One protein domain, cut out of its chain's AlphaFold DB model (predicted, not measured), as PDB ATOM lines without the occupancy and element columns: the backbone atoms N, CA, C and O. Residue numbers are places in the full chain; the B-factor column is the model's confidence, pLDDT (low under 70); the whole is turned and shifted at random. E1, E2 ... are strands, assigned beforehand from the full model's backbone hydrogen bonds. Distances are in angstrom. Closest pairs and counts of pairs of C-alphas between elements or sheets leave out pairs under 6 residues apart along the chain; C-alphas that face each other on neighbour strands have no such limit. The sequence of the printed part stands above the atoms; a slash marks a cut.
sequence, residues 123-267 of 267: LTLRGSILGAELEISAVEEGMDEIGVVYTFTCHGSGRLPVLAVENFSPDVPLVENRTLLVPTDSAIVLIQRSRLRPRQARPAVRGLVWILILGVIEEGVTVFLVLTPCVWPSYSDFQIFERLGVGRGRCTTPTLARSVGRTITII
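AT A GLANCE: This is residues 123 to 267 of the 267 residues of an uncharacterized protein of Lophium mytilinum (UniProt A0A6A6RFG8). A strongly twisted seven-stranded sheet folds back on itself into two leaves, E1 and E9 facing E7, E6, E2 and E3, with E8 as the hinge. A separate hairpin, E4 and E5, packs on E6. The printed part has 145 residues, no named helix and nine strands, E1 to E9 along the chain; the class is all strand, though under half of the residues are in named elements. The large sheet is mixed, in the order E1, E9, E8, E7, E6, E2, E3. The whole is compact, radius of gyration of the C-alphas 15.5 A, spanning 45 by 41 by 32 A.

IN THESE COORDINATES: E6, residues 205 to 217, measures 29.4 A, E7, 221 to 229, 25.5 A and E8, 240 to 250, 27.1 A. E2 is residues 129 to 136, E3 150 to 154, E4 174 to 181, E5 187 to 193. E1, residues 123 to 127, begins at C-alpha 123 (121.284, 116.318, 158.914); E9, residues 262 to 266, ends at C-alpha 266 (124.761, 113.243, 161.298).

HOW THE PARTS SIT: E6, E7 and E8 form a meander, each strand the antiparallel neighbour of the one before: N 210 and O 227 are 2.9 A apart, N 242 and O 228 2.9 A. E6 bends by 79 degrees at residue 208, E8 by 68 degrees at 244. E2 is antiparallel to E6 (N 132 and O 209, 2.9 A) and to E3 (N 133 and O 153, 2.9 A). E9 is parallel to E8 (N 241 and O 265, 2.8 A) and antiparallel to E1 (N 125 and O 264, 2.8 A). In the E4 and E5 hairpin, N 177 and O 190 are 2.8 A apart; the closest C-alphas of E5 and E6, Val 189 and Gly 207, are 4.5 A apart.

THE WHOLE: The C-alphas farthest apart, Gly 142 and Arg 258, are 45.6 A apart. The printed part has no cut. The links E2 to E3, E3 to E4, E5 to E6 and E8 to E9 are long. Mean pLDDT of the printed part is 74.1; 46 residues are under 70, among them 155 to 167, 230 to 240 and 250 to 261.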
ATOM      1  N   LEU A 123     120.863 115.546 160.073       91.50
ATOM      2  CA  LEU A 123     121.284 116.318 158.914       91.50
ATOM      3  C   LEU A 123     121.993 115.385 157.941       91.50
ATOM      4  O   LEU A 123     123.038 114.814 158.252       91.50
ATOM      5  N   THR A 124     121.433 115.236 156.748       91.75
ATOM      6  CA  THR A 124     122.001 114.399 155.697       91.75
ATOM      7  C   THR A 124     122.812 115.262 154.744       91.75
ATOM      8  O   THR A 124     122.297 116.142 154.052       91.75
ATOM      9  N   LEU A 125     124.109 114.995 154.690       91.62
ATOM     10  CA  LEU A 125     125.093 115.708 153.894       91.62
ATOM     11  C   LEU A 125     125.633 114.795 152.798       91.62
ATOM     12  O   LEU A 125     125.672 113.576 152.930       91.62
ATOM     13  N   ARG A 126     126.101 115.391 151.706       91.31
ATOM     14  CA  ARG A 126     126.911 114.712 150.699       91.31
ATOM     15  C   ARG A 126     128.231 115.444 150.532       91.31
ATOM     16  O   ARG A 126     128.221 116.644 150.245       91.31
ATOM     17  N   GLY A 127     129.334 114.711 150.659       88.38
ATOM     18  CA  GLY A 127     130.689 115.255 150.592       88.38
ATOM     19  C   GLY A 127     131.770 114.186 150.440       88.38
ATOM     20  O   GLY A 127     131.480 112.995 150.282       88.38
ATOM     21  N   SER A 128     133.025 114.632 150.455       86.69
ATOM     22  CA  SER A 128     134.202 113.761 150.454       86.69
ATOM     23  C   SER A 128     134.492 113.273 151.867       86.69
ATOM     24  O   SER A 128     134.613 114.078 152.789       86.69
ATOM     25  N   ILE A 129     134.609 111.954 152.019       82.69
ATOM     26  CA  ILE A 129     134.838 111.300 153.307       82.69
ATOM     27  C   ILE A 129     136.104 110.456 153.222       82.69
ATOM     28  O   ILE A 129     136.267 109.678 152.279       82.69
ATOM     29  N   LEU A 130     136.968 110.590 154.223       82.88
ATOM     30  CA  LEU A 130     138.194 109.813 154.383       82.88
ATOM     31  C   LEU A 130     138.096 108.958 155.649       82.88
ATOM     32  O   LEU A 130     137.604 109.431 156.666       82.88
ATOM     33  N   GLY A 131     138.556 107.710 155.589       81.62
ATOM     34  CA  GLY A 131     138.775 106.909 156.794       81.62
ATOM     35  C   GLY A 131     140.135 107.247 157.399       81.62
ATOM     36  O   GLY A 131     141.123 107.335 156.663       81.62
ATOM     37  N   ALA A 132     140.184 107.429 158.714       82.38
ATOM     38  CA  ALA A 132     141.411 107.721 159.438       82.38
ATOM     39  C   ALA A 132     141.468 106.960 160.765       82.38
ATOM     40  O   ALA A 132     140.447 106.684 161.393       82.38
ATOM     41  N   GLU A 133     142.682 106.647 161.192       85.00
ATOM     42  CA  GLU A 133     142.965 106.239 162.560       85.00
ATOM     43  C   GLU A 133     143.274 107.490 163.389       85.00
ATOM     44  O   GLU A 133     144.102 108.308 162.990       85.00
ATOM     45  N   LEU A 134     142.570 107.667 164.505       87.88
ATOM     46  CA  LEU A 134     142.784 108.747 165.461       87.88
ATOM     47  C   LEU A 134     143.592 108.220 166.641       87.88
ATOM     48  O   LEU A 134     143.213 107.215 167.239       87.88
ATOM     49  N   GLU A 135     144.652 108.936 166.998       88.38
ATOM     50  CA  GLU A 135     145.472 108.700 168.182       88.38
ATOM     51  C   GLU A 135     145.496 109.957 169.059       88.38
ATOM     52  O   GLU A 135     145.665 111.076 168.568       88.38
ATOM     53  N   ILE A 136     145.279 109.769 170.362       87.69
ATOM     54  CA  ILE A 136     145.197 110.833 171.360       87.69
ATOM     55  C   ILE A 136     145.987 110.403 172.592       87.69
ATOM     56  O   ILE A 136     145.776 109.311 173.125       87.69
ATOM     57  N   SER A 137     146.851 111.286 173.086       86.81
ATOM     58  CA  SER A 137     147.575 111.070 174.339       86.81
ATOM     59  C   SER A 137     146.636 111.027 175.555       86.81
ATOM     60  O   SER A 137     145.527 111.572 175.534       86.81
ATOM     61  N   ALA A 138     147.087 110.365 176.624       87.12
ATOM     62  CA  ALA A 138     146.396 110.378 177.911       87.12
ATOM     63  C   ALA A 138     146.416 111.786 178.529       87.12
ATOM     64  O   ALA A 138     147.348 112.556 178.294       87.12
ATOM     65  N   VAL A 139     145.399 112.096 179.332       85.75
ATOM     66  CA  VAL A 139     145.293 113.350 180.089       85.75
ATOM     67  C   VAL A 139     145.286 113.009 181.573       85.75
ATOM     68  O   VAL A 139     144.496 112.169 182.010       85.75
ATOM     69  N   GLU A 140     146.179 113.636 182.336       84.88
ATOM     70  CA  GLU A 140     146.263 113.471 183.789       84.88
ATOM     71  C   GLU A 140     145.218 114.329 184.518       84.88
ATOM     72  O   GLU A 140     144.748 115.346 184.007       84.88
ATOM     73  N   GLU A 141     144.855 113.922 185.737       81.75
ATOM     74  CA  GLU A 141     143.869 114.637 186.554       81.75
ATOM     75  C   GLU A 141     144.339 116.071 186.838       81.75
ATOM     76  O   GLU A 141     145.483 116.303 187.229       81.75
ATOM     77  N   GLY A 142     143.447 117.045 186.666       75.31
ATOM     78  CA  GLY A 142     143.755 118.458 186.885       75.31
ATOM     79  C   GLY A 142     144.387 119.171 185.687       75.31
ATOM     80  O   GLY A 142     144.466 120.401 185.719       75.31
ATOM     81  N   MET A 143     144.784 118.455 184.628       74.62
ATOM     82  CA  MET A 143     145.220 119.072 183.373       74.62
ATOM     83  C   MET A 143     144.013 119.432 182.501       74.62
ATOM     84  O   MET A 143     143.074 118.651 182.352       74.62
ATOM     85  N   ASP A 144     144.023 120.632 181.922       67.88
ATOM     86  CA  ASP A 144     143.043 120.997 180.899       67.88
ATOM     87  C   ASP A 144     143.350 120.229 179.598       67.88
ATOM     88  O   ASP A 144     144.502 119.919 179.303       67.88
ATOM     89  N   GLU A 145     142.341 119.982 178.757       72.44
ATOM     90  CA  GLU A 145     142.551 119.356 177.435       72.44
ATOM     91  C   GLU A 145     143.212 120.299 176.410       72.44
ATOM     92  O   GLU A 145     143.403 119.956 175.241       72.44
ATOM     93  N   ILE A 146     143.570 121.508 176.842       69.00
ATOM     94  CA  ILE A 146     144.241 122.506 176.017       69.00
ATOM     95  C   ILE A 146     145.646 122.002 175.685       69.00
ATOM     96  O   ILE A 146     146.468 121.795 176.572       69.00
ATOM     97  N   GLY A 147     145.932 121.852 174.393       67.88
ATOM     98  CA  GLY A 147     147.237 121.393 173.912       67.88
ATOM     99  C   GLY A 147     147.374 119.874 173.808       67.88
ATOM    100  O   GLY A 147     148.443 119.402 173.423       67.88
ATOM    101  N   VAL A 148     146.312 119.104 174.088       79.25
ATOM    102  CA  VAL A 148     146.286 117.676 173.748       79.25
ATOM    103  C   VAL A 148     146.392 117.527 172.233       79.25
ATOM    104  O   VAL A 148     145.629 118.127 171.475       79.25
ATOM    105  N   VAL A 149     147.355 116.722 171.790       78.62
ATOM    106  CA  VAL A 149     147.589 116.477 170.368       78.62
ATOM    107  C   VAL A 149     146.665 115.363 169.891       78.62
ATOM    108  O   VAL A 149     146.666 114.259 170.435       78.62
ATOM    109  N   TYR A 150     145.894 115.659 168.848       83.75
ATOM    110  CA  TYR A 150     145.075 114.692 168.126       83.75
ATOM    111  C   TYR A 150     145.763 114.393 166.801       83.75
ATOM    112  O   TYR A 150     145.897 115.274 165.952       83.75
ATOM    113  N   THR A 151     146.222 113.158 166.623       83.69
ATOM    114  CA  THR A 151     146.896 112.726 165.399       83.69
ATOM    115  C   THR A 151     145.949 111.886 164.561       83.69
ATOM    116  O   THR A 151     145.401 110.894 165.032       83.69
ATOM    117  N   PHE A 152     145.767 112.282 163.301       83.00
ATOM    118  CA  PHE A 152     144.966 111.541 162.333       83.00
ATOM    119  C   PHE A 152     145.879 110.902 161.295       83.00
ATOM    120  O   PHE A 152     146.653 111.583 160.621       83.00
ATOM    121  N   THR A 153     145.742 109.594 161.122       78.69
ATOM    122  CA  THR A 153     146.446 108.828 160.098       78.69
ATOM    123  C   THR A 153     145.440 108.361 159.054       78.69
ATOM    124  O   THR A 153     144.697 107.405 159.261       78.69
ATOM    125  N   CYS A 154     145.380 109.058 157.919       72.88
ATOM    126  CA  CYS A 154     144.512 108.684 156.800       72.88
ATOM    127  C   CYS A 154     145.105 107.507 156.013       72.88
ATOM    128  O   CYS A 154     146.251 107.563 155.564       72.88
ATOM    129  N   HIS A 155     144.308 106.468 155.759       63.03
ATOM    130  CA  HIS A 155     144.733 105.347 154.917       63.03
ATOM    131  C   HIS A 155     144.380 105.619 153.446       63.03
ATOM    132  O   HIS A 155     143.211 105.628 153.062       63.03
ATOM    133  N   GLY A 156     145.396 105.849 152.607       54.53
ATOM    134  CA  GLY A 156     145.257 105.984 151.152       54.53
ATOM    135  C   GLY A 156     145.632 104.703 150.400       54.53
ATOM    136  O   GLY A 156     146.541 103.976 150.799       54.53
ATOM    137  N   SER A 157     144.974 104.440 149.268       47.91
ATOM    138  CA  SER A 157     145.274 103.314 148.374       47.91
ATOM    139  C   SER A 157     146.585 103.533 147.593       47.91
ATOM    140  O   SER A 157     146.563 103.947 146.434       47.91
ATOM    141  N   GLY A 158     147.735 103.264 148.215       44.47
ATOM    142  CA  GLY A 158     148.970 102.894 147.503       44.47
ATOM    143  C   GLY A 158     150.146 103.881 147.503       44.47
ATOM    144  O   GLY A 158     151.260 103.449 147.230       44.47
ATOM    145  N   ARG A 159     149.971 105.161 147.854       44.50
ATOM    146  CA  ARG A 159     151.072 106.100 148.182       44.50
ATOM    147  C   ARG A 159     150.559 107.129 149.187       44.50
ATOM    148  O   ARG A 159     149.647 107.871 148.847       44.50
ATOM    149  N   LEU A 160     151.108 107.107 150.406       42.38
ATOM    150  CA  LEU A 160     150.690 107.864 151.598       42.38
ATOM    151  C   LEU A 160     150.375 109.349 151.319       42.38
ATOM    152  O   LEU A 160     151.306 110.128 151.120       42.38
ATOM    153  N   PRO A 161     149.107 109.787 151.413       45.84
ATOM    154  CA  PRO A 161     148.768 111.160 151.739       45.84
ATOM    155  C   PRO A 161     148.296 111.177 153.198       45.84
ATOM    156  O   PRO A 161     147.154 110.833 153.504       45.84
ATOM    157  N   VAL A 162     149.196 111.528 154.114       51.66
ATOM    158  CA  VAL A 162     148.848 111.736 155.523       51.66
ATOM    159  C   VAL A 162     148.215 113.120 155.620       51.66
ATOM    160  O   VAL A 162     148.887 114.118 155.368       51.66
ATOM    161  N   LEU A 163     146.926 113.206 155.960       55.38
ATOM    162  CA  LEU A 163     146.382 114.464 156.466       55.38
ATOM    163  C   LEU A 163     146.883 114.601 157.904       55.38
ATOM    164  O   LEU A 163     146.208 114.179 158.838       55.38
ATOM    165  N   ALA A 164     148.086 115.145 158.071       55.12
ATOM    166  CA  ALA A 164     148.552 115.556 159.382       55.12
ATOM    167  C   ALA A 164     147.724 116.780 159.774       55.12
ATOM    168  O   ALA A 164     147.920 117.880 159.255       55.12
ATOM    169  N   VAL A 165     146.715 116.563 160.611       62.22
ATOM    170  CA  VAL A 165     145.940 117.670 161.149       62.22
ATOM    171  C   VAL A 165     146.688 118.205 162.353       62.22
ATOM    172  O   VAL A 165     146.734 117.572 163.403       62.22
ATOM    173  N   GLU A 166     147.235 119.400 162.205       55.81
ATOM    174  CA  GLU A 166     147.706 120.191 163.330       55.81
ATOM    175  C   GLU A 166     146.544 121.058 163.829       55.81
ATOM    176  O   GLU A 166     145.848 121.678 163.028       55.81
ATOM    177  N   ASN A 167     146.340 121.132 165.146       64.31
ATOM    178  CA  ASN A 167     145.317 121.975 165.788       64.31
ATOM    179  C   ASN A 167     143.853 121.525 165.591       64.31
ATOM    180  O   ASN A 167     142.954 122.360 165.480       64.31
ATOM    181  N   PHE A 168     143.579 120.217 165.579       77.00
ATOM    182  CA  PHE A 168     142.214 119.741 165.831       77.00
ATOM    183  C   PHE A 168     141.846 119.957 167.299       77.00
ATOM    184  O   PHE A 168     142.583 119.532 168.187       77.00
ATOM    185  N   SER A 169     140.682 120.559 167.537       74.75
ATOM    186  CA  SER A 169     140.051 120.606 168.851       74.75
ATOM    187  C   SER A 169     138.677 119.959 168.726       74.75
ATOM    188  O   SER A 169     137.844 120.463 167.963       74.75
ATOM    189  N   PRO A 170     138.403 118.851 169.431       84.25
ATOM    190  CA  PRO A 170     137.076 118.272 169.389       84.25
ATOM    191  C   PRO A 170     136.048 119.206 170.037       84.25
ATOM    192  O   PRO A 170     136.398 120.146 170.758       84.25
ATOM    193  N   ASP A 171     134.766 118.966 169.761       86.19
ATOM    194  CA  ASP A 171     133.688 119.728 170.396       86.19
ATOM    195  C   ASP A 171     133.551 119.398 171.890       86.19
ATOM    196  O   ASP A 171     133.158 120.256 172.681       86.19
ATOM    197  N   VAL A 172     133.918 118.173 172.265       87.94
ATOM    198  CA  VAL A 172     134.114 117.708 173.639       87.94
ATOM    199  C   VAL A 172     135.262 116.691 173.698       87.94
ATOM    200  O   VAL A 172     135.585 116.093 172.671       87.94
ATOM    201  N   PRO A 173     135.856 116.416 174.871       87.25
ATOM    202  CA  PRO A 173     136.826 115.338 175.031       87.25
ATOM    203  C   PRO A 173     136.387 114.019 174.393       87.25
ATOM    204  O   PRO A 173     135.205 113.676 174.415       87.25
ATOM    205  N   LEU A 174     137.332 113.242 173.867       88.69
ATOM    206  CA  LEU A 174     137.045 111.961 173.220       88.69
ATOM    207  C   LEU A 174     137.503 110.802 174.097       88.69
ATOM    208  O   LEU A 174     138.571 110.855 174.702       88.69
ATOM    209  N   VAL A 175     136.688 109.752 174.156       89.12
ATOM    210  CA  VAL A 175     136.967 108.532 174.924       89.12
ATOM    211  C   VAL A 175     136.682 107.296 174.086       89.12
ATOM    212  O   VAL A 175     135.874 107.323 173.154       89.12
ATOM    213  N   GLU A 176     137.335 106.193 174.440       89.06
ATOM    214  CA  GLU A 176     136.951 104.883 173.932       89.06
ATOM    215  C   GLU A 176     135.513 104.550 174.370       89.06
ATOM    216  O   GLU A 176     135.122 104.751 175.520       89.06
ATOM    217  N   ASN A 177     134.711 104.065 173.425       84.12
ATOM    218  CA  ASN A 177     133.359 103.575 173.668       84.12
ATOM    219  C   ASN A 177     133.351 102.056 173.816       84.12
ATOM    220  O   ASN A 177     132.926 101.508 174.832       84.12
ATOM    221  N   ARG A 178     133.794 101.371 172.759       81.38
ATOM    222  CA  ARG A 178     133.727  99.919 172.671       81.38
ATOM    223  C   ARG A 178     134.730  99.396 171.667       81.38
ATOM    224  O   ARG A 178     134.856  99.939 170.574       81.38
ATOM    225  N   THR A 179     135.328  98.263 171.989       80.75
ATOM    226  CA  THR A 179     136.110  97.477 171.046       80.75
ATOM    227  C   THR A 179     135.218  96.447 170.342       80.75
ATOM    228  O   THR A 179     134.568  95.623 170.988       80.75
ATOM    229  N   LEU A 180     135.163  96.485 169.012       75.69
ATOM    230  CA  LEU A 180     134.523  95.470 168.180       75.69
ATOM    231  C   LEU A 180     135.575  94.472 167.698       75.69
ATOM    232  O   LEU A 180     136.533  94.850 167.026       75.69
ATOM    233  N   LEU A 181     135.385  93.194 168.013       74.81
ATOM    234  CA  LEU A 181     136.225  92.127 167.478       74.81
ATOM    235  C   LEU A 181     135.785  91.824 166.045       74.81
ATOM    236  O   LEU A 181     134.647  91.414 165.812       74.81
ATOM    237  N   VAL A 182     136.673  92.053 165.083       70.50
ATOM    238  CA  VAL A 182     136.448  91.679 163.685       70.50
ATOM    239  C   VAL A 182     136.966  90.250 163.489       70.50
ATOM    240  O   VAL A 182     137.992  89.908 164.077       70.50
ATOM    241  N   PRO A 183     136.329  89.413 162.644       64.19
ATOM    242  CA  PRO A 183     136.775  88.039 162.375       64.19
ATOM    243  C   PRO A 183     138.228  87.883 161.882       64.19
ATOM    244  O   PRO A 183     138.711  86.766 161.754       64.19
ATOM    245  N   THR A 184     138.915  88.984 161.574       65.06
ATOM    246  CA  THR A 184     140.303  89.053 161.095       65.06
ATOM    247  C   THR A 184     141.337  89.263 162.215       65.06
ATOM    248  O   THR A 184     142.403  89.807 161.939       65.06
ATOM    249  N   ASP A 185     141.021  88.930 163.475       56.50
ATOM    250  CA  ASP A 185     141.852  89.198 164.678       56.50
ATOM    251  C   ASP A 185     142.229  90.678 164.886       56.50
ATOM    252  O   ASP A 185     143.071  91.032 165.709       56.50
ATOM    253  N   SER A 186     141.577  91.581 164.155       64.69
ATOM    254  CA  SER A 186     141.742  93.022 164.306       64.69
ATOM    255  C   SER A 186     140.607  93.565 165.160       64.69
ATOM    256  O   SER A 186     139.433  93.277 164.918       64.69
ATOM    257  N   ALA A 187     140.952  94.363 166.162       71.56
ATOM    258  CA  ALA A 187     139.987  95.011 167.029       71.56
ATOM    259  C   ALA A 187     139.707  96.425 166.494       71.56
ATOM    260  O   ALA A 187     140.638  97.203 166.289       71.56
ATOM    261  N   ILE A 188     138.442  96.767 166.244       75.25
ATOM    262  CA  ILE A 188     138.042  98.135 165.896       75.25
ATOM    263  C   ILE A 188     137.618  98.835 167.177       75.25
ATOM    264  O   ILE A 188     136.589  98.500 167.762       75.25
ATOM    265  N   VAL A 189     138.388  99.829 167.599       83.38
ATOM    266  CA  VAL A 189     138.005 100.688 168.718       83.38
ATOM    267  C   VAL A 189     137.092 101.794 168.200       83.38
ATOM    268  O   VAL A 189     137.476 102.589 167.338       83.38
ATOM    269  N   LEU A 190     135.867 101.824 168.720       83.31
ATOM    270  CA  LEU A 190     134.915 102.902 168.499       83.31
ATOM    271  C   LEU A 190     135.178 104.025 169.493       83.31
ATOM    272  O   LEU A 190     135.301 103.788 170.695       83.31
ATOM    273  N   ILE A 191     135.209 105.249 168.981       87.62
ATOM    274  CA  ILE A 191     135.403 106.470 169.762       87.62
ATOM    275  C   ILE A 191     134.052 107.158 169.929       87.62
ATOM    276  O   ILE A 191     133.203 107.083 169.043       87.62
ATOM    277  N   GLN A 192     133.842 107.836 171.050       87.94
ATOM    278  CA  GLN A 192     132.658 108.662 171.268       87.94
ATOM    279  C   GLN A 192     133.007 109.969 171.971       87.94
ATOM    280  O   GLN A 192     134.082 110.121 172.563       87.94
ATOM    281  N   ARG A 193     132.046 110.889 171.943       89.56
ATOM    282  CA  ARG A 193     132.056 112.087 172.775       89.56
ATOM    283  C   ARG A 193     131.986 111.721 174.255       89.56
ATOM    284  O   ARG A 193     131.137 110.942 174.688       89.56
ATOM    285  N   SER A 194     132.883 112.293 175.041       88.44
ATOM    286  CA  SER A 194     132.977 112.039 176.470       88.44
ATOM    287  C   SER A 194     131.894 112.766 177.261       88.44
ATOM    288  O   SER A 194     131.466 113.869 176.919       88.44
ATOM    289  N   ARG A 195     131.503 112.160 178.384       88.19
ATOM    290  CA  ARG A 195     130.713 112.814 179.441       88.19
ATOM    291  C   ARG A 195     131.566 113.304 180.609       88.19
ATOM    292  O   ARG A 195     131.016 113.736 181.619       88.19
ATOM    293  N   LEU A 196     132.887 113.216 180.479       83.81
ATOM    294  CA  LEU A 196     133.804 113.764 181.463       83.81
ATOM    295  C   LEU A 196     133.629 115.283 181.548       83.81
ATOM    296  O   LEU A 196     133.392 115.974 180.554       83.81
ATOM    297  N   ARG A 197     133.716 115.795 182.769       82.50
ATOM    298  CA  ARG A 197     133.813 117.222 183.049       82.50
ATOM    299  C   ARG A 197     135.227 117.708 182.714       82.50
ATOM    300  O   ARG A 197     136.158 116.902 182.679       82.50
ATOM    301  N   PRO A 198     135.409 119.022 182.500       76.06
ATOM    302  CA  PRO A 198     136.741 119.591 182.356       76.06
ATOM    303  C   PRO A 198     137.681 119.146 183.486       76.06
ATOM    304  O   PRO A 198     137.248 119.077 184.638       76.06
ATOM    305  N   ARG A 199     138.955 118.898 183.151       78.75
ATOM    306  CA  ARG A 199     140.050 118.514 184.070       78.75
ATOM    307  C   ARG A 199     140.012 117.102 184.646       78.75
ATOM    308  O   ARG A 199     140.830 116.792 185.509       78.75
ATOM    309  N   GLN A 200     139.100 116.253 184.187       83.56
ATOM    310  CA  GLN A 200     139.108 114.847 184.579       83.56
ATOM    311  C   GLN A 200     140.123 114.055 183.755       83.56
ATOM    312  O   GLN A 200     140.225 114.240 182.542       83.56
ATOM    313  N   ALA A 201     140.830 113.139 184.414       84.81
ATOM    314  CA  ALA A 201     141.768 112.250 183.752       84.81
ATOM    315  C   ALA A 201     141.071 111.338 182.735       84.81
ATOM    316  O   ALA A 201     139.949 110.861 182.948       84.81
ATOM    317  N   ARG A 202     141.782 111.013 181.654       88.62
ATOM    318  CA  ARG A 202     141.365 109.971 180.710       88.62
ATOM    319  C   ARG A 202     142.557 109.238 180.097       88.62
ATOM    320  O   ARG A 202     143.608 109.849 179.887       88.62
ATOM    321  N   PRO A 203     142.405 107.941 179.779       89.69
ATOM    322  CA  PRO A 203     143.457 107.181 179.118       89.69
ATOM    323  C   PRO A 203     143.713 107.691 177.695       89.69
ATOM    324  O   PRO A 203     142.923 108.450 177.123       89.69
ATOM    325  N   ALA A 204     144.831 107.242 177.124       89.81
ATOM    326  CA  ALA A 204     145.098 107.407 175.704       89.81
ATOM    327  C   ALA A 204     144.006 106.706 174.887       89.81
ATOM    328  O   ALA A 204     143.489 105.660 175.285       89.81
ATOM    329  N   VAL A 205     143.661 107.291 173.747       90.00
ATOM    330  CA  VAL A 205     142.598 106.789 172.876       90.00
ATOM    331  C   VAL A 205     143.193 106.530 171.508       90.00
ATOM    332  O   VAL A 205     143.856 107.394 170.940       90.00
ATOM    333  N   ARG A 206     142.924 105.344 170.969       90.38
ATOM    334  CA  ARG A 206     143.279 104.985 169.602       90.38
ATOM    335  C   ARG A 206     142.106 104.270 168.957       90.38
ATOM    336  O   ARG A 206     141.645 103.277 169.504       90.38
ATOM    337  N   GLY A 207     141.611 104.762 167.827       87.00
ATOM    338  CA  GLY A 207     140.443 104.167 167.177       87.00
ATOM    339  C   GLY A 207     140.146 104.729 165.796       87.00
ATOM    340  O   GLY A 207     140.821 105.635 165.316       87.00
ATOM    341  N   LEU A 208     139.131 104.170 165.136       84.12
ATOM    342  CA  LEU A 208     138.771 104.562 163.774       84.12
ATOM    343  C   LEU A 208     137.756 105.703 163.767       84.12
ATOM    344  O   LEU A 208     136.754 105.674 164.482       84.12
ATOM    345  N   VAL A 209     137.995 106.674 162.888       86.81
ATOM    346  CA  VAL A 209     137.113 107.812 162.631       86.81
ATOM    347  C   VAL A 209     136.975 108.065 161.132       86.81
ATOM    348  O   VAL A 209     137.761 107.595 160.306       86.81
ATOM    349  N   TRP A 210     135.968 108.851 160.774       87.62
ATOM    350  CA  TRP A 210     135.764 109.344 159.421       87.62
ATOM    351  C   TRP A 210     135.909 110.859 159.398       87.62
ATOM    352  O   TRP A 210     135.396 111.559 160.263       87.62
ATOM    353  N   ILE A 211     136.598 111.372 158.389       86.94
ATOM    354  CA  ILE A 211     136.817 112.799 158.184       86.94
ATOM    355  C   ILE A 211     135.944 113.240 157.015       86.94
ATOM    356  O   ILE A 211     136.196 112.846 155.875       86.94
ATOM    357  N   LEU A 212     134.917 114.046 157.289       88.94
ATOM    358  CA  LEU A 212     134.084 114.687 156.273       88.94
ATOM    359  C   LEU A 212     134.642 116.074 155.964       88.94
ATOM    360  O   LEU A 212     134.613 116.964 156.811       88.94
ATOM    361  N   ILE A 213     135.093 116.279 154.733       88.06
ATOM    362  CA  ILE A 213     135.588 117.579 154.282       88.06
ATOM    363  C   ILE A 213     134.400 118.526 154.097       88.06
ATOM    364  O   ILE A 213     133.565 118.295 153.224       88.06
ATOM    365  N   LEU A 214     134.331 119.589 154.906       88.50
ATOM    366  CA  LEU A 214     133.286 120.613 154.821       88.50
ATOM    367  C   LEU A 214     133.570 121.616 153.708       88.50
ATOM    368  O   LEU A 214     132.657 122.015 152.985       88.50
ATOM    369  N   GLY A 215     134.828 122.028 153.573       85.94
ATOM    370  CA  GLY A 215     135.238 123.053 152.626       85.94
ATOM    371  C   GLY A 215     136.673 123.512 152.838       85.94
ATOM    372  O   GLY A 215     137.422 122.928 153.620       85.94
ATOM    373  N   VAL A 216     137.047 124.575 152.136       82.62
ATOM    374  CA  VAL A 216     138.373 125.198 152.229       82.62
ATOM    375  C   VAL A 216     138.248 126.689 152.527       82.62
ATOM    376  O   VAL A 216     137.305 127.331 152.073       82.62
ATOM    377  N   ILE A 217     139.192 127.225 153.292       77.94
ATOM    378  CA  ILE A 217     139.374 128.664 153.537       77.94
ATOM    379  C   ILE A 217     140.517 129.169 152.630       77.94
ATOM    380  O   ILE A 217     141.267 128.366 152.059       77.94
ATOM    381  N   GLU A 218     140.661 130.490 152.478       68.44
ATOM    382  CA  GLU A 218     141.846 131.118 151.876       68.44
ATOM    383  C   GLU A 218     143.151 130.529 152.464       68.44
ATOM    384  O   GLU A 218     143.213 130.167 153.637       68.44
ATOM    385  N   GLU A 219     144.169 130.360 151.610       65.94
ATOM    386  CA  GLU A 219     145.445 129.657 151.879       65.94
ATOM    387  C   GLU A 219     145.413 128.113 151.934       65.94
ATOM    388  O   GLU A 219     146.383 127.481 152.361       65.94
ATOM    389  N   GLY A 220     144.349 127.466 151.446       65.38
ATOM    390  CA  GLY A 220     144.326 126.001 151.288       65.38
ATOM    391  C   GLY A 220     144.154 125.235 152.604       65.38
ATOM    392  O   GLY A 220     144.444 124.039 152.676       65.38
ATOM    393  N   VAL A 221     143.666 125.916 153.642       76.69
ATOM    394  CA  VAL A 221     143.266 125.298 154.907       76.69
ATOM    395  C   VAL A 221     141.931 124.588 154.700       76.69
ATOM    396  O   VAL A 221     140.918 125.212 154.388       76.69
ATOM    397  N   THR A 222     141.920 123.272 154.878       81.25
ATOM    398  CA  THR A 222     140.709 122.453 154.832       81.25
ATOM    399  C   THR A 222     140.010 122.488 156.181       81.25
ATOM    400  O   THR A 222     140.635 122.231 157.208       81.25
ATOM    401  N   VAL A 223     138.705 122.750 156.160       84.06
ATOM    402  CA  VAL A 223     137.810 122.588 157.306       84.06
ATOM    403  C   VAL A 223     137.085 121.262 157.160       84.06
ATOM    404  O   VAL A 223     136.564 120.939 156.087       84.06
ATOM    405  N   PHE A 224     137.026 120.490 158.234       87.44
ATOM    406  CA  PHE A 224     136.404 119.176 158.212       87.44
ATOM    407  C   PHE A 224     135.731 118.839 159.540       87.44
ATOM    408  O   PHE A 224     136.051 119.423 160.574       87.44
ATOM    409  N   LEU A 225     134.814 117.873 159.493       89.31
ATOM    410  CA  LEU A 225     134.248 117.221 160.668       89.31
ATOM    411  C   LEU A 225     134.916 115.875 160.890       89.31
ATOM    412  O   LEU A 225     135.151 115.132 159.936       89.31
ATOM    413  N   VAL A 226     135.149 115.545 162.153       89.31
ATOM    414  CA  VAL A 226     135.495 114.187 162.574       89.31
ATOM    415  C   VAL A 226     134.221 113.492 163.020       89.31
ATOM    416  O   VAL A 226     133.438 114.060 163.779       89.31
ATOM    417  N   LEU A 227     134.004 112.285 162.517       89.31
ATOM    418  CA  LEU A 227     132.762 111.541 162.626       89.31
ATOM    419  C   LEU A 227     133.032 110.131 163.157       89.31
ATOM    420  O   LEU A 227     133.979 109.470 162.724       89.31
ATOM    421  N   THR A 228     132.172 109.652 164.051       86.88
ATOM    422  CA  THR A 228     132.188 108.270 164.562       86.88
ATOM    423  C   THR A 228     130.887 107.549 164.210       86.88
ATOM    424  O   THR A 228     129.835 108.191 164.196       86.88
ATOM    425  N   PRO A 229     130.910 106.250 163.867       76.31
ATOM    426  CA  PRO A 229     129.703 105.515 163.528       76.31
ATOM    427  C   PRO A 229     128.858 105.276 164.781       76.31
ATOM    428  O   PRO A 229     129.336 104.766 165.794       76.31
ATOM    429  N   CYS A 230     127.568 105.576 164.687       67.31
ATOM    430  CA  CYS A 230     126.590 105.216 165.704       67.31
ATOM    431  C   CYS A 230     126.072 103.803 165.418       67.31
ATOM    432  O   CYS A 230     125.513 103.539 164.352       67.31
ATOM    433  N   VAL A 231     126.230 102.881 166.369       55.66
ATOM    434  CA  VAL A 231     125.701 101.517 166.234       55.66
ATOM    435  C   VAL A 231     124.196 101.533 166.530       55.66
ATOM    436  O   VAL A 231     123.790 101.491 167.687       55.66
ATOM    437  N   TRP A 232     123.364 101.595 165.485       46.25
ATOM    438  CA  TRP A 232     121.950 101.186 165.529       46.25
ATOM    439  C   TRP A 232     121.786  99.845 164.788       46.25
ATOM    440  O   TRP A 232     122.574  99.555 163.891       46.25
ATOM    441  N   PRO A 233     120.824  98.981 165.164       43.38
ATOM    442  CA  PRO A 233     120.927  97.536 164.953       43.38
ATOM    443  C   PRO A 233     120.534  97.021 163.556       43.38
ATOM    444  O   PRO A 233     120.238  95.835 163.425       43.38
ATOM    445  N   SER A 234     120.533  97.832 162.500       37.25
ATOM    446  CA  SER A 234     120.307  97.323 161.137       37.25
ATOM    447  C   SER A 234     121.529  97.531 160.245       37.25
ATOM    448  O   SER A 234     122.385  98.359 160.517       37.25
ATOM    449  N   TYR A 235     121.647  96.690 159.215       39.22
ATOM    450  CA  TYR A 235     122.845  96.488 158.385       39.22
ATOM    451  C   TYR A 235     122.628  96.834 156.894       39.22
ATOM    452  O   TYR A 235     123.382  96.404 156.031       39.22
ATOM    453  N   SER A 236     121.599  97.611 156.566       37.75
ATOM    454  CA  SER A 236     121.295  98.104 155.213       37.75
ATOM    455  C   SER A 236     121.578  99.609 155.053       37.75
ATOM    456  O   SER A 236     120.850 100.427 155.606       37.75
ATOM    457  N   ASP A 237     122.629  99.969 154.308       38.44
ATOM    458  CA  ASP A 237     122.975 101.340 153.858       38.44
ATOM    459  C   ASP A 237     123.079 102.431 154.945       38.44
ATOM    460  O   ASP A 237     122.951 103.628 154.691       38.44
ATOM    461  N   PHE A 238     123.374 102.004 156.170       48.94
ATOM    462  CA  PHE A 238     123.728 102.837 157.315       48.94
ATOM    463  C   PHE A 238     124.925 103.669 156.952       48.94
ATOM    464  O   PHE A 238     125.888 103.065 156.503       48.94
ATOM    465  N   GLN A 239     124.919 104.961 157.279       59.41
ATOM    466  CA  GLN A 239     125.805 105.412 158.347       59.41
ATOM    467  C   GLN A 239     125.197 106.645 159.042       59.41
ATOM    468  O   GLN A 239     125.226 107.760 158.516       59.41
ATOM    469  N   ILE A 240     124.637 106.423 160.235       62.66
ATOM    470  CA  ILE A 240     124.396 107.495 161.200       62.66
ATOM    471  C   ILE A 240     125.735 107.767 161.873       62.66
ATOM    472  O   ILE A 240     126.335 106.852 162.438       62.66
ATOM    473  N   PHE A 241     126.200 109.002 161.805       73.44
ATOM    474  CA  PHE A 241     127.442 109.424 162.423       73.44
ATOM    475  C   PHE A 241     127.201 110.465 163.504       73.44
ATOM    476  O   PHE A 241     126.365 111.356 163.369       73.44
ATOM    477  N   GLU A 242     127.986 110.385 164.563       79.12
ATOM    478  CA  GLU A 242     128.081 111.443 165.555       79.12
ATOM    479  C   GLU A 242     129.262 112.350 165.209       79.12
ATOM    480  O   GLU A 242     130.352 111.880 164.871       79.12
ATOM    481  N   ARG A 243     129.040 113.665 165.282       83.94
ATOM    482  CA  ARG A 243     130.110 114.652 165.182       83.94
ATOM    483  C   ARG A 243     130.958 114.607 166.452       83.94
ATOM    484  O   ARG A 243     130.420 114.691 167.545       83.94
ATOM    485  N   LEU A 244     132.274 114.548 166.274       77.56
ATOM    486  CA  LEU A 244     133.280 114.618 167.337       77.56
ATOM    487  C   LEU A 244     134.012 115.964 167.403       77.56
ATOM    488  O   LEU A 244     134.742 116.230 168.350       77.56
ATOM    489  N   GLY A 245     133.927 116.790 166.359       78.75
ATOM    490  CA  GLY A 245     134.642 118.061 166.336       78.75
ATOM    491  C   GLY A 245     134.902 118.611 164.951       78.75
ATOM    492  O   GLY A 245     134.622 117.959 163.942       78.75
ATOM    493  N   VAL A 246     135.463 119.818 164.935       80.81
ATOM    494  CA  VAL A 246     135.896 120.532 163.734       80.81
ATOM    495  C   VAL A 246     137.410 120.653 163.770       80.81
ATOM    496  O   VAL A 246     137.994 120.989 164.794       80.81
ATOM    497  N   GLY A 247     138.050 120.373 162.640       76.56
ATOM    498  CA  GLY A 247     139.483 120.573 162.478       76.56
ATOM    499  C   GLY A 247     139.807 121.493 161.321       76.56
ATOM    500  O   GLY A 247     139.031 121.632 160.370       76.56
ATOM    501  N   ARG A 248     140.993 122.095 161.410       76.69
ATOM    502  CA  ARG A 248     141.629 122.844 160.330       76.69
ATOM    503  C   ARG A 248     142.971 122.199 160.034       76.69
ATOM    504  O   ARG A 248     143.725 121.921 160.951       76.69
ATOM    505  N   GLY A 249     143.275 121.950 158.768       72.38
ATOM    506  CA  GLY A 249     144.559 121.359 158.392       72.38
ATOM    507  C   GLY A 249     144.913 121.641 156.944       72.38
ATOM    508  O   GLY A 249     144.033 121.885 156.118       72.38
ATOM    509  N   ARG A 250     146.207 121.608 156.619       64.31
ATOM    510  CA  ARG A 250     146.655 121.663 155.225       64.31
ATOM    511  C   ARG A 250     146.568 120.264 154.636       64.31
ATOM    512  O   ARG A 250     147.366 119.391 154.955       64.31
ATOM    513  N   CYS A 251     145.600 120.057 153.753       55.31
ATOM    514  CA  CYS A 251     145.569 118.861 152.931       55.31
ATOM    515  C   CYS A 251     146.439 119.113 151.699       55.31
ATOM    516  O   CYS A 251     146.014 119.790 150.762       55.31
ATOM    517  N   THR A 252     147.667 118.586 151.675       47.88
ATOM    518  CA  THR A 252     148.393 118.455 150.408       47.88
ATOM    519  C   THR A 252     147.638 117.417 149.595       47.88
ATOM    520  O   THR A 252     147.751 116.219 149.852       47.88
ATOM    521  N   THR A 253     146.787 117.882 148.686       39.94
ATOM    522  CA  THR A 253     145.949 117.045 147.831       39.94
ATOM    523  C   THR A 253     146.729 115.829 147.325       39.94
ATOM    524  O   THR A 253     147.671 116.016 146.550       39.94
ATOM    525  N   PRO A 254     146.329 114.581 147.621       38.81
ATOM    526  CA  PRO A 254     146.381 113.614 146.551       38.81
ATOM    527  C   PRO A 254     145.368 114.128 145.531       38.81
ATOM    528  O   PRO A 254     144.244 114.489 145.891       38.81
ATOM    529  N   THR A 255     145.770 114.220 144.268       39.75
ATOM    530  CA  THR A 255     144.848 114.272 143.136       39.75
ATOM    531  C   THR A 255     143.679 113.366 143.494       39.75
ATOM    532  O   THR A 255     143.907 112.174 143.686       39.75
ATOM    533  N   LEU A 256     142.497 113.946 143.741       42.97
ATOM    534  CA  LEU A 256     141.307 113.259 144.244       42.97
ATOM    535  C   LEU A 256     140.970 112.138 143.258       42.97
ATOM    536  O   LEU A 256     140.195 112.310 142.318       42.97
ATOM    537  N   ALA A 257     141.602 110.984 143.436       34.56
ATOM    538  CA  ALA A 257     141.318 109.777 142.709       34.56
ATOM    539  C   ALA A 257     139.946 109.341 143.206       34.56
ATOM    540  O   ALA A 257     139.826 108.642 144.203       34.56
ATOM    541  N   ARG A 258     138.897 109.841 142.545       40.44
ATOM    542  CA  ARG A 258     137.529 109.331 142.645       40.44
ATOM    543  C   ARG A 258     137.045 109.089 144.086       40.44
ATOM    544  O   ARG A 258     136.519 108.013 144.369       40.44
ATOM    545  N   SER A 259     137.121 110.069 144.996       49.19
ATOM    546  CA  SER A 259     136.221 109.998 146.158       49.19
ATOM    547  C   SER A 259     134.811 110.282 145.634       49.19
ATOM    548  O   SER A 259     134.432 111.434 145.420       49.19
ATOM    549  N   VAL A 260     134.058 109.232 145.319       58.81
ATOM    550  CA  VAL A 260     132.638 109.345 144.979       58.81
ATOM    551  C   VAL A 260     131.962 110.056 146.148       58.81
ATOM    552  O   VAL A 260     132.094 109.598 147.279       58.81
ATOM    553  N   GLY A 261     131.297 111.191 145.899       68.00
ATOM    554  CA  GLY A 261     130.627 111.948 146.957       68.00
ATOM    555  C   GLY A 261     129.629 111.052 147.684       68.00
ATOM    556  O   GLY A 261     128.624 110.660 147.079       68.00
ATOM    557  N   ARG A 262     129.934 110.725 148.944       83.50
ATOM    558  CA  ARG A 262     129.150 109.826 149.796       83.50
ATOM    559  C   ARG A 262     128.092 110.624 150.536       83.50
ATOM    560  O   ARG A 262     128.326 111.782 150.881       83.50
ATOM    561  N   THR A 263     126.942 110.000 150.746       87.56
ATOM    562  CA  THR A 263     125.874 110.546 151.579       87.56
ATOM    563  C   THR A 263     126.074 110.058 153.006       87.56
ATOM    564  O   THR A 263     126.410 108.895 153.213       87.56
ATOM    565  N   ILE A 264     125.902 110.955 153.966       87.75
ATOM    566  CA  ILE A 264     126.132 110.712 155.382       87.75
ATOM    567  C   ILE A 264     125.082 111.439 156.206       87.75
ATOM    568  O   ILE A 264     124.771 112.589 155.901       87.75
ATOM    569  N   THR A 265     124.563 110.801 157.248       89.38
ATOM    570  CA  THR A 265     123.595 111.427 158.152       89.38
ATOM    571  C   THR A 265     124.243 111.639 159.506       89.38
ATOM    572  O   THR A 265     124.695 110.684 160.128       89.38
ATOM    573  N   ILE A 266     124.296 112.891 159.956       88.94
ATOM    574  CA  ILE A 266     124.761 113.243 161.298       88.94
ATOM    575  C   ILE A 266     123.567 113.497 162.220       88.94
ATOM    576  O   ILE A 266     122.579 114.082 161.779       88.94
ATOM    577  N   ILE A 267     123.645 113.045 163.473       87.50
ATOM    578  CA  ILE A 267     122.557 113.142 164.479       87.50
ATOM    579  C   ILE A 267     122.922 113.982 165.693       87.50
ATOM    580  O   ILE A 267     124.092 114.394 165.781       87.50
TER     581      ILE A 267